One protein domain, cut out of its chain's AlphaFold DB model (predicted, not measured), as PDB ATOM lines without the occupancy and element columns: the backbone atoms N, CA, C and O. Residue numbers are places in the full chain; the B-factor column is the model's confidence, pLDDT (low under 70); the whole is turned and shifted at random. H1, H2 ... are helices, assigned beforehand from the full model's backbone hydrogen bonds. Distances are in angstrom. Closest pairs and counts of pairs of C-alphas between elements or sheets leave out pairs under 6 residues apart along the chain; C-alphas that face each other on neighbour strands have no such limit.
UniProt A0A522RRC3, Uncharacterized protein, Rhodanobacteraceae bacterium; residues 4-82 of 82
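AT A GLANCE: This is residues 4 to 82 of the 82 residues of an uncharacterized protein of Rhodanobacteraceae bacterium (UniProt A0A522RRC3). Three long helices make a simple up-and-down bundle drawn out into a rod, each running against the one before it: H3 and H1 run the same way, and H2 slants between them, from H1 at its first residues to H3 near its last. H1 and H3 come together only with residues 6 to 13 and 55 to 62, and the far part of H3, from residue 70 on, sticks out past the body. The printed part has 79 residues with three named helices in the order H1, H2, H3 and no named strand; the class is all helix. It is only just compact, close to loose, with a radius of gyration of the C-alphas of 13.8 A, and its C-alphas span 45 by 21 by 15 A.

HOW THE PARTS SIT: Look first at H3, residues 55 to 80, the longest helix. H2, residues 33 to 50, touches H3, which meets it with residues 57 to 65 alone; the closest C-alphas are those of Val 47 and Trp 58, 5.9 A apart. H2 and H3 run opposite ways at a steep tilt of 37 degrees, only just past shallow, and form a helical hairpin. H1, residues 4 to 26, touches H2, with 33 pairs of C-alphas within 8 A; the closest are those of Gly 21 and Ala 33, 3.7 A apart. These two form a second helical hairpin, at a shallow tilt of 23 degrees, opposite ways. H1 and H3 only just touch, with 3 pairs of C-alphas within 8 A, the closest being those of Gly 13 and Gln 62 at 7.3 A; they run the same way at a shallow tilt of 19 degrees. In H1, H2 and H3 every O i to N i+4 pair is within hydrogen-bond range.

IN THESE COORDINATES: Find C-alpha 55 at (-7.498, -21.982, 12.164); from there H3 runs 37.3 A to C-alpha 80 at (26.355, -25.819, 27.386). H2 runs 25.0 A, from C-alpha 33 to C-alpha 50. For H1, start at C-alpha 4 at (-16.147, -22.908, 20.245) and go 32.9 A to C-alpha 26.

THE WHOLE: The two C-alphas farthest apart are those of Glu 4 and Lys 82, the chain's last residue, at 48.0 A. Residues 70 to 82, of which 70 to 80 belong to H3, stand free; the body without them spans 39 by 23 by 15 A. The link from H2 to H3 is tight, with 4 residues, and the link from H1 to H2 is short, with 6. The printed part has no cut. In the B-factor column you will find a mean pLDDT of the printed part of 85.7, with residues 27 to 29 and 81 to 82 of this model under 70.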
ATOM      1  N   GLU A   4     -16.295 -21.499  19.862       89.75
ATOM      2  CA  GLU A   4     -16.147 -22.908  20.245       89.75
ATOM      3  C   GLU A   4     -14.942 -23.560  19.557       89.75
ATOM      4  O   GLU A   4     -14.145 -24.237  20.205       89.75
ATOM      5  N   LEU A   5     -14.763 -23.301  18.255       88.81
ATOM      6  CA  LEU A   5     -13.624 -23.814  17.498       88.81
ATOM      7  C   LEU A   5     -12.311 -23.192  17.989       88.81
ATOM      8  O   LEU A   5     -11.317 -23.897  18.124       88.81
ATOM      9  N   ALA A   6     -12.308 -21.894  18.301       87.94
ATOM     10  CA  ALA A   6     -11.133 -21.212  18.843       87.94
ATOM     11  C   ALA A   6     -10.716 -21.790  20.208       87.94
ATOM     12  O   ALA A   6      -9.530 -22.027  20.448       87.94
ATOM     13  N   ILE A   7     -11.689 -22.074  21.078       89.62
ATOM     14  CA  ILE A   7     -11.459 -22.720  22.375       89.62
ATOM     15  C   ILE A   7     -10.907 -24.130  22.166       89.62
ATOM     16  O   ILE A   7      -9.881 -24.471  22.753       89.62
ATOM     17  N   ALA A   8     -11.529 -24.931  21.297       92.50
ATOM     18  CA  ALA A   8     -11.072 -26.287  21.008       92.50
ATOM     19  C   ALA A   8      -9.629 -26.299  20.477       92.50
ATOM     20  O   ALA A   8      -8.799 -27.053  20.978       92.50
ATOM     21  N   LEU A   9      -9.296 -25.424  19.523       90.94
ATOM     22  CA  LEU A   9      -7.941 -25.304  18.980       90.94
ATOM     23  C   LEU A   9      -6.936 -24.844  20.040       90.94
ATOM     24  O   LEU A   9      -5.843 -25.399  20.131       90.94
ATOM     25  N   THR A  10      -7.315 -23.889  20.890       91.88
ATOM     26  CA  THR A  10      -6.463 -23.434  21.998       91.88
ATOM     27  C   THR A  10      -6.169 -24.575  22.973       91.88
ATOM     28  O   THR A  10      -5.020 -24.762  23.364       91.88
ATOM     29  N   LEU A  11      -7.174 -25.387  23.316       92.75
ATOM     30  CA  LEU A  11      -6.996 -26.566  24.167       92.75
ATOM     31  C   LEU A  11      -6.121 -27.631  23.499       92.75
ATOM     32  O   LEU A  11      -5.264 -28.214  24.159       92.75
ATOM     33  N   VAL A  12      -6.288 -27.865  22.194       93.06
ATOM     34  CA  VAL A  12      -5.440 -28.791  21.427       93.06
ATOM     35  C   VAL A  12      -3.981 -28.334  21.443       93.06
ATOM     36  O   VAL A  12      -3.098 -29.145  21.721       93.06
ATOM     37  N   GLY A  13      -3.721 -27.043  21.209       89.25
ATOM     38  CA  GLY A  13      -2.380 -26.462  21.303       89.25
ATOM     39  C   GLY A  13      -1.793 -26.606  22.707       89.25
ATOM     40  O   GLY A  13      -0.707 -27.161  22.870       89.25
ATOM     41  N   LEU A  14      -2.553 -26.209  23.731       91.19
ATOM     42  CA  LEU A  14      -2.155 -26.312  25.134       91.19
ATOM     43  C   LEU A  14      -1.774 -27.747  25.512       91.19
ATOM     44  O   LEU A  14      -0.685 -27.969  26.037       91.19
ATOM     45  N   VAL A  15      -2.623 -28.733  25.210       92.06
ATOM     46  CA  VAL A  15      -2.357 -30.141  25.539       92.06
ATOM     47  C   VAL A  15      -1.181 -30.685  24.728       92.06
ATOM     48  O   VAL A  15      -0.352 -31.415  25.274       92.06
ATOM     49  N   GLY A  16      -1.084 -30.328  23.446       89.00
ATOM     50  CA  GLY A  16       0.006 -30.754  22.570       89.00
ATOM     51  C   GLY A  16       1.368 -30.288  23.077       89.00
ATOM     52  O   GLY A  16       2.268 -31.105  23.273       89.00
ATOM     53  N   PHE A  17       1.504 -28.995  23.371       88.75
ATOM     54  CA  PHE A  17       2.753 -28.421  23.876       88.75
ATOM     55  C   PHE A  17       3.048 -28.806  25.329       88.75
ATOM     56  O   PHE A  17       4.212 -29.008  25.676       88.75
ATOM     57  N   TYR A  18       2.019 -28.992  26.162       88.25
ATOM     58  CA  TYR A  18       2.193 -29.547  27.505       88.25
ATOM     59  C   TYR A  18       2.803 -30.948  27.441       88.25
ATOM     60  O   TYR A  18       3.824 -31.211  28.072       88.25
ATOM     61  N   LYS A  19       2.229 -31.836  26.617       87.19
ATOM     62  CA  LYS A  19       2.769 -33.184  26.410       87.19
ATOM     63  C   LYS A  19       4.170 -33.152  25.813       87.19
ATOM     64  O   LYS A  19       5.015 -33.914  26.264       87.19
ATOM     65  N   ALA A  20       4.439 -32.274  24.849       83.31
ATOM     66  CA  ALA A  20       5.772 -32.137  24.261       83.31
ATOM     67  C   ALA A  20       6.841 -31.768  25.307       83.31
ATOM     68  O   ALA A  20       7.957 -32.275  25.246       83.31
ATOM     69  N   GLY A  21       6.501 -30.926  26.288       79.25
ATOM     70  CA  GLY A  21       7.392 -30.643  27.415       79.25
ATOM     71  C   GLY A  21       7.429 -31.730  28.489       79.25
ATOM     72  O   GLY A  21       8.448 -31.868  29.157       79.25
ATOM     73  N   ASP A  22       6.357 -32.508  28.662       82.56
ATOM     74  CA  ASP A  22       6.351 -33.673  29.560       82.56
ATOM     75  C   ASP A  22       7.245 -34.796  29.021       82.56
ATOM     76  O   ASP A  22       8.008 -35.390  29.776       82.56
ATOM     77  N   TYR A  23       7.217 -35.047  27.707       80.31
ATOM     78  CA  TYR A  23       8.129 -35.994  27.060       80.31
ATOM     79  C   TYR A  23       9.594 -35.633  27.307       80.31
ATOM     80  O   TYR A  23      10.390 -36.506  27.625       80.31
ATOM     81  N   GLU A  24       9.929 -34.347  27.262       70.38
ATOM     82  CA  GLU A  24      11.286 -33.864  27.531       70.38
ATOM     83  C   GLU A  24      11.738 -34.115  28.983       70.38
ATOM     84  O   GLU A  24      12.916 -34.357  29.246       70.38
ATOM     85  N   ALA A  25      10.802 -34.115  29.934       74.44
ATOM     86  CA  ALA A  25      11.092 -34.450  31.326       74.44
ATOM     87  C   ALA A  25      11.344 -35.955  31.538       74.44
ATOM     88  O   ALA A  25      12.027 -36.336  32.489       74.44
ATOM     89  N   ARG A  26      10.810 -36.822  30.663       72.62
ATOM     90  CA  ARG A  26      10.987 -38.284  30.757       72.62
ATOM     91  C   ARG A  26      12.394 -38.736  30.380       72.62
ATOM     92  O   ARG A  26      12.850 -39.737  30.921       72.62
ATOM     93  N   ASP A  27      13.088 -37.967  29.548       67.12
ATOM     94  CA  ASP A  27      14.473 -38.235  29.143       67.12
ATOM     95  C   ASP A  27      15.511 -37.650  30.130       67.12
ATOM     96  O   ASP A  27      16.696 -37.551  29.822       67.12
ATOM     97  N   GLY A  28      15.083 -37.263  31.342       63.78
ATOM     98  CA  GLY A  28      15.960 -36.744  32.401       63.78
ATOM     99  C   GLY A  28      16.240 -35.236  32.330       63.78
ATOM    100  O   GLY A  28      17.029 -34.723  33.124       63.78
ATOM    101  N   GLY A  29      15.592 -34.516  31.408       66.50
ATOM    102  CA  GLY A  29      15.676 -33.060  31.273       66.50
ATOM    103  C   GLY A  29      14.796 -32.284  32.266       66.50
ATOM    104  O   GLY A  29      13.909 -32.828  32.925       66.50
ATOM    105  N   LYS A  30      15.014 -30.964  32.374       70.19
ATOM    106  CA  LYS A  30      14.107 -30.070  33.120       70.19
ATOM    107  C   LYS A  30      12.745 -30.011  32.420       70.19
ATOM    108  O   LYS A  30      12.683 -29.812  31.210       70.19
ATOM    109  N   SER A  31      11.656 -30.136  33.181       74.56
ATOM    110  CA  SER A  31      10.301 -30.041  32.626       74.56
ATOM    111  C   SER A  31       9.979 -28.609  32.200       74.56
ATOM    112  O   SER A  31       9.898 -27.701  33.028       74.56
ATOM    113  N   HIS A  32       9.741 -28.424  30.902       82.88
ATOM    114  CA  HIS A  32       9.288 -27.160  30.317       82.88
ATOM    115  C   HIS A  32       7.810 -27.216  29.887       82.88
ATOM    116  O   HIS A  32       7.332 -26.313  29.202       82.88
ATOM    117  N   ALA A  33       7.062 -28.249  30.302       83.31
ATOM    118  CA  ALA A  33       5.664 -28.490  29.917       83.31
ATOM    119  C   ALA A  33       4.758 -27.267  30.109       83.31
ATOM    120  O   ALA A  33       4.031 -26.873  29.200       83.31
ATOM    121  N   ILE A  34       4.842 -26.627  31.278       85.44
ATOM    122  CA  ILE A  34       4.035 -25.444  31.603       85.44
ATOM    123  C   ILE A  34       4.440 -24.247  30.735       85.44
ATOM    124  O   ILE A  34       3.576 -23.510  30.266       85.44
ATOM    125  N   LEU A  35       5.740 -24.067  30.486       87.31
ATOM    126  CA  LEU A  35       6.254 -22.955  29.692       87.31
ATOM    127  C   LEU A  35       5.815 -23.078  28.228       87.31
ATOM    128  O   LEU A  35       5.271 -22.124  27.670       87.31
ATOM    129  N   TRP A  36       5.961 -24.262  27.631       87.44
ATOM    130  CA  TRP A  36       5.518 -24.519  26.260       87.44
ATOM    131  C   TRP A  36       4.000 -24.398  26.105       87.44
ATOM    132  O   TRP A  36       3.525 -23.759  25.164       87.44
ATOM    133  N   ALA A  37       3.230 -24.948  27.045       88.88
ATOM    134  CA  ALA A  37       1.774 -24.825  27.052       88.88
ATOM    135  C   ALA A  37       1.317 -23.361  27.183       88.88
ATOM    136  O   ALA A  37       0.406 -22.919  26.474       88.88
ATOM    137  N   GLY A  38       1.979 -22.588  28.050       90.44
ATOM    138  CA  GLY A  38       1.721 -21.161  28.229       90.44
ATOM    139  C   GLY A  38       1.981 -20.360  26.953       90.44
ATOM    140  O   GLY A  38       1.125 -19.584  26.532       90.44
ATOM    141  N   LEU A  39       3.111 -20.604  26.284       90.88
ATOM    142  CA  LEU A  39       3.444 -19.982  24.997       90.88
ATOM    143  C   LEU A  39       2.431 -20.327  23.899       90.88
ATOM    144  O   LEU A  39       1.980 -19.430  23.189       90.88
ATOM    145  N   SER A  40       2.016 -21.592  23.785       91.81
ATOM    146  CA  SER A  40       0.995 -22.009  22.811       91.81
ATOM    147  C   SER A  40      -0.346 -21.310  23.045       91.81
ATOM    148  O   SER A  40      -0.998 -20.866  22.091       91.81
ATOM    149  N   THR A  41      -0.730 -21.147  24.313       91.94
ATOM    150  CA  THR A  41      -1.948 -20.432  24.714       91.94
ATOM    151  C   THR A  41      -1.856 -18.948  24.377       91.94
ATOM    152  O   THR A  41      -2.795 -18.392  23.816       91.94
ATOM    153  N   LEU A  42      -0.707 -18.319  24.643       93.31
ATOM    154  CA  LEU A  42      -0.434 -16.927  24.278       93.31
ATOM    155  C   LEU A  42      -0.519 -16.711  22.765       93.31
ATOM    156  O   LEU A  42      -1.217 -15.804  22.320       93.31
ATOM    157  N   VAL A  43       0.129 -17.568  21.971       92.50
ATOM    158  CA  VAL A  43       0.063 -17.507  20.501       92.50
ATOM    159  C   VAL A  43      -1.376 -17.687  20.019       92.50
ATOM    160  O   VAL A  43      -1.830 -16.931  19.165       92.50
ATOM    161  N   SER A  44      -2.122 -18.632  20.598       88.50
ATOM    162  CA  SER A  44      -3.539 -18.832  20.267       88.50
ATOM    163  C   SER A  44      -4.377 -17.593  20.595       88.50
ATOM    164  O   SER A  44      -5.179 -17.163  19.771       88.50
ATOM    165  N   GLY A  45      -4.141 -16.970  21.753       89.06
ATOM    166  CA  GLY A  45      -4.776 -15.716  22.150       89.06
ATOM    167  C   GLY A  45      -4.452 -14.566  21.198       89.06
ATOM    168  O   GLY A  45      -5.358 -13.858  20.779       89.06
ATOM    169  N   ILE A  46      -3.193 -14.407  20.782       91.31
ATOM    170  CA  ILE A  46      -2.796 -13.371  19.816       91.31
ATOM    171  C   ILE A  46      -3.488 -13.597  18.469       91.31
ATOM    172  O   ILE A  46      -4.078 -12.672  17.911       91.31
ATOM    173  N   VAL A  47      -3.457 -14.826  17.950       91.38
ATOM    174  CA  VAL A  47      -4.057 -15.132  16.649       91.38
ATOM    175  C   VAL A  47      -5.563 -14.894  16.668       91.38
ATOM    176  O   VAL A  47      -6.085 -14.277  15.745       91.38
ATOM    177  N   PHE A  48      -6.263 -15.355  17.704       89.50
ATOM    178  CA  PHE A  48      -7.723 -15.307  17.730       89.50
ATOM    179  C   PHE A  48      -8.297 -13.998  18.272       89.50
ATOM    180  O   PHE A  48      -9.336 -13.568  17.780       89.50
ATOM    181  N   ALA A  49      -7.652 -13.358  19.251       87.81
ATOM    182  CA  ALA A  49      -8.170 -12.148  19.893       87.81
ATOM    183  C   ALA A  49      -7.613 -10.844  19.305       87.81
ATOM    184  O   ALA A  49      -8.277  -9.820  19.408       87.81
ATOM    185  N   VAL A  50      -6.409 -10.857  18.717       89.12
ATOM    186  CA  VAL A  50      -5.774  -9.637  18.179       89.12
ATOM    187  C   VAL A  50      -5.810  -9.615  16.658       89.12
ATOM    188  O   VAL A  50      -6.152  -8.600  16.064       89.12
ATOM    189  N   LEU A  51      -5.450 -10.729  16.020       88.19
ATOM    190  CA  LEU A  51      -5.370 -10.810  14.559       88.19
ATOM    191  C   LEU A  51      -6.684 -11.257  13.905       88.19
ATOM    192  O   LEU A  51      -6.746 -11.313  12.679       88.19
ATOM    193  N   GLU A  52      -7.687 -11.631  14.710       85.69
ATOM    194  CA  GLU A  52      -8.957 -12.232  14.265       85.69
ATOM    195  C   GLU A  52      -8.754 -13.376  13.244       85.69
ATOM    196  O   GLU A  52      -9.574 -13.636  12.359       85.69
ATOM    197  N   GLY A  53      -7.620 -14.073  13.361       83.56
ATOM    198  CA  GLY A  53      -7.153 -15.069  12.413       83.56
ATOM    199  C   GLY A  53      -7.945 -16.369  12.488       83.56
ATOM    200  O   GLY A  53      -8.504 -16.740  13.518       83.56
ATOM    201  N   GLY A  54      -7.978 -17.101  11.378       89.25
ATOM    202  CA  GLY A  54      -8.605 -18.419  11.321       89.25
ATOM    203  C   GLY A  54      -7.707 -19.541  11.848       89.25
ATOM    204  O   GLY A  54      -6.543 -19.345  12.199       89.25
ATOM    205  N   TRP A  55      -8.233 -20.765  11.802       88.44
ATOM    206  CA  TRP A  55      -7.498 -21.982  12.164       88.44
ATOM    207  C   TRP A  55      -6.200 -22.173  11.356       88.44
ATOM    208  O   TRP A  55      -5.232 -22.711  11.883       88.44
ATOM    209  N   LEU A  56      -6.149 -21.693  10.104       91.81
ATOM    210  CA  LEU A  56      -4.938 -21.715   9.272       91.81
ATOM    211  C   LEU A  56      -3.843 -20.814   9.846       91.81
ATOM    212  O   LEU A  56      -2.720 -21.264  10.050       91.81
ATOM    213  N   SER A  57      -4.174 -19.557  10.151       90.50
ATOM    214  CA  SER A  57      -3.250 -18.610  10.787       90.50
ATOM    215  C   SER A  57      -2.771 -19.130  12.142       90.50
ATOM    216  O   SER A  57      -1.599 -18.985  12.485       90.50
ATOM    217  N   TRP A  58      -3.658 -19.793  12.888       92.75
ATOM    218  CA  TRP A  58      -3.308 -20.456  14.140       92.75
ATOM    219  C   TRP A  58      -2.311 -21.590  13.921       92.75
ATOM    220  O   TRP A  58      -1.299 -21.640  14.614       92.75
ATOM    221  N   LEU A  59      -2.542 -22.450  12.930       92.75
ATOM    222  CA  LEU A  59      -1.659 -23.571  12.620       92.75
ATOM    223  C   LEU A  59      -0.259 -23.089  12.222       92.75
ATOM    224  O   LEU A  59       0.731 -23.637  12.702       92.75
ATOM    225  N   PHE A  60      -0.168 -22.011  11.437       93.25
ATOM    226  CA  PHE A  60       1.106 -21.342  11.155       93.25
ATOM    227  C   PHE A  60       1.773 -20.799  12.424       93.25
ATOM    228  O   PHE A  60       2.971 -21.001  12.613       93.25
ATOM    229  N   GLY A  61       1.014 -20.158  13.317       91.44
ATOM    230  CA  GLY A  61       1.528 -19.673  14.599       91.44
ATOM    231  C   GLY A  61       2.081 -20.798  15.480       91.44
ATOM    232  O   GLY A  61       3.181 -20.678  16.015       91.44
ATOM    233  N   GLN A  62       1.363 -21.919  15.579       92.50
ATOM    234  CA  GLN A  62       1.816 -23.091  16.332       92.50
ATOM    235  C   GLN A  62       3.036 -23.757  15.685       92.50
ATOM    236  O   GLN A  62       3.954 -24.160  16.395       92.50
ATOM    237  N   ALA A  63       3.092 -23.834  14.351       92.56
ATOM    238  CA  ALA A  63       4.250 -24.362  13.633       92.56
ATOM    239  C   ALA A  63       5.501 -23.500  13.866       92.56
ATOM    240  O   ALA A  63       6.562 -24.027  14.196       92.56
ATOM    241  N   MET A  64       5.370 -22.173  13.769       92.19
ATOM    242  CA  MET A  64       6.459 -21.237  14.063       92.19
ATOM    243  C   MET A  64       6.918 -21.337  15.514       92.19
ATOM    244  O   MET A  64       8.120 -21.330  15.775       92.19
ATOM    245  N   LEU A  65       5.978 -21.475  16.453       92.00
ATOM    246  CA  LEU A  65       6.306 -21.695  17.854       92.00
ATOM    247  C   LEU A  65       7.098 -22.996  18.026       92.00
ATOM    248  O   LEU A  65       8.167 -22.974  18.621       92.00
ATOM    249  N   PHE A  66       6.632 -24.107  17.455       90.19
ATOM    250  CA  PHE A  66       7.323 -25.397  17.525       90.19
ATOM    251  C   PHE A  66       8.763 -25.322  16.993       90.19
ATOM    252  O   PHE A  66       9.697 -25.778  17.653       90.19
ATOM    253  N   VAL A  67       8.957 -24.689  15.833       91.31
ATOM    254  CA  VAL A  67      10.288 -24.491  15.239       91.31
ATOM    255  C   VAL A  67      11.158 -23.581  16.108       91.31
ATOM    256  O   VAL A  67      12.319 -23.902  16.350       91.31
ATOM    257  N   GLY A  68      10.611 -22.472  16.616       89.06
ATOM    258  CA  GLY A  68      11.338 -21.545  17.485       89.06
ATOM    259  C   GLY A  68      11.824 -22.212  18.771       89.06
ATOM    260  O   GLY A  68      12.964 -22.009  19.183       89.06
ATOM    261  N   ILE A  69      10.996 -23.075  19.356       87.00
ATOM    262  CA  ILE A  69      11.347 -23.891  20.521       87.00
ATOM    263  C   ILE A  69      12.518 -24.821  20.199       87.00
ATOM    264  O   ILE A  69      13.508 -24.837  20.931       87.00
ATOM    265  N   GLY A  70      12.432 -25.554  19.085       86.62
ATOM    266  CA  GLY A  70      13.511 -26.430  18.631       86.62
ATOM    267  C   GLY A  70      14.824 -25.676  18.403       86.62
ATOM    268  O   GLY A  70      15.873 -26.115  18.864       86.62
ATOM    269  N   ALA A  71      14.771 -24.506  17.764       86.94
ATOM    270  CA  ALA A  71      15.953 -23.687  17.504       86.94
ATOM    271  C   ALA A  71      16.606 -23.158  18.793       86.94
ATOM    272  O   ALA A  71      17.827 -23.224  18.938       86.94
ATOM    273  N   VAL A  72      15.804 -22.663  19.745       85.94
ATOM    274  CA  VAL A  72      16.309 -22.186  21.043       85.94
ATOM    275  C   VAL A  72      16.965 -23.323  21.824       85.94
ATOM    276  O   VAL A  72      18.018 -23.104  22.417       85.94
ATOM    277  N   ARG A  73      16.395 -24.534  21.793       81.44
ATOM    278  CA  ARG A  73      17.001 -25.715  22.429       81.44
ATOM    279  C   ARG A  73      18.382 -26.018  21.862       81.44
ATOM    280  O   ARG A  73      19.341 -26.000  22.624       81.44
ATOM    281  N   VAL A  74      18.487 -26.167  20.540       86.19
ATOM    282  CA  VAL A  74      19.766 -26.450  19.865       86.19
ATOM    283  C   VAL A  74      20.815 -25.390  20.207       86.19
ATOM    284  O   VAL A  74      21.975 -25.703  20.464       86.19
ATOM    285  N   TRP A  75      20.410 -24.122  20.258       86.75
ATOM    286  CA  TRP A  75      21.308 -23.028  20.616       86.75
ATOM    287  C   TRP A  75      21.763 -23.055  22.084       86.75
ATOM    288  O   TRP A  75      22.920 -22.745  22.375       86.75
ATOM    289  N   LEU A  76      20.880 -23.419  23.017       82.38
ATOM    290  CA  LEU A  76      21.232 -23.578  24.430       82.38
ATOM    291  C   LEU A  76      22.133 -24.802  24.658       82.38
ATOM    292  O   LEU A  76      23.073 -24.713  25.445       82.38
ATOM    293  N   GLU A  77      21.892 -25.903  23.946       80.88
ATOM    294  CA  GLU A  77      22.732 -27.107  23.975       80.88
ATOM    295  C   GLU A  77      24.147 -26.833  23.430       80.88
ATOM    296  O   GLU A  77      25.125 -27.250  24.051       80.88
ATOM    297  N   ASP A  78      24.288 -26.065  22.338       83.75
ATOM    298  CA  ASP A  78      25.606 -25.651  21.808       83.75
ATOM    299  C   ASP A  78      26.404 -24.813  22.819       83.75
ATOM    300  O   ASP A  78      27.626 -24.931  22.913       83.75
ATOM    301  N   ARG A  79      25.721 -23.974  23.607       79.75
ATOM    302  CA  ARG A  79      26.365 -23.146  24.639       79.75
ATOM    303  C   ARG A  79      26.751 -23.918  25.893       79.75
ATOM    304  O   ARG A  79      27.682 -23.498  26.564       79.75
ATOM    305  N   ALA A  80      26.040 -24.990  26.225       74.69
ATOM    306  CA  ALA A  80      26.355 -25.819  27.386       74.69
ATOM    307  C   ALA A  80      27.550 -26.763  27.142       74.69
ATOM    308  O   ALA A  80      28.183 -27.192  28.101       74.69
ATOM    309  N   ASN A  81      27.851 -27.077  25.876       66.12
ATOM    310  CA  ASN A  81      28.967 -27.939  25.461       66.12
ATOM    311  C   ASN A  81      30.283 -27.187  25.160       66.12
ATOM    312  O   ASN A  81      31.258 -27.823  24.756       66.12
ATOM    313  N   LYS A  82      30.319 -25.861  25.322       54.72
ATOM    314  CA  LYS A  82      31.525 -25.022  25.201       54.72
ATOM    315  C   LYS A  82      32.028 -24.605  26.573       54.72
ATOM    316  O   LYS A  82      33.267 -24.559  26.727       54.72
TER     317      LYS A  82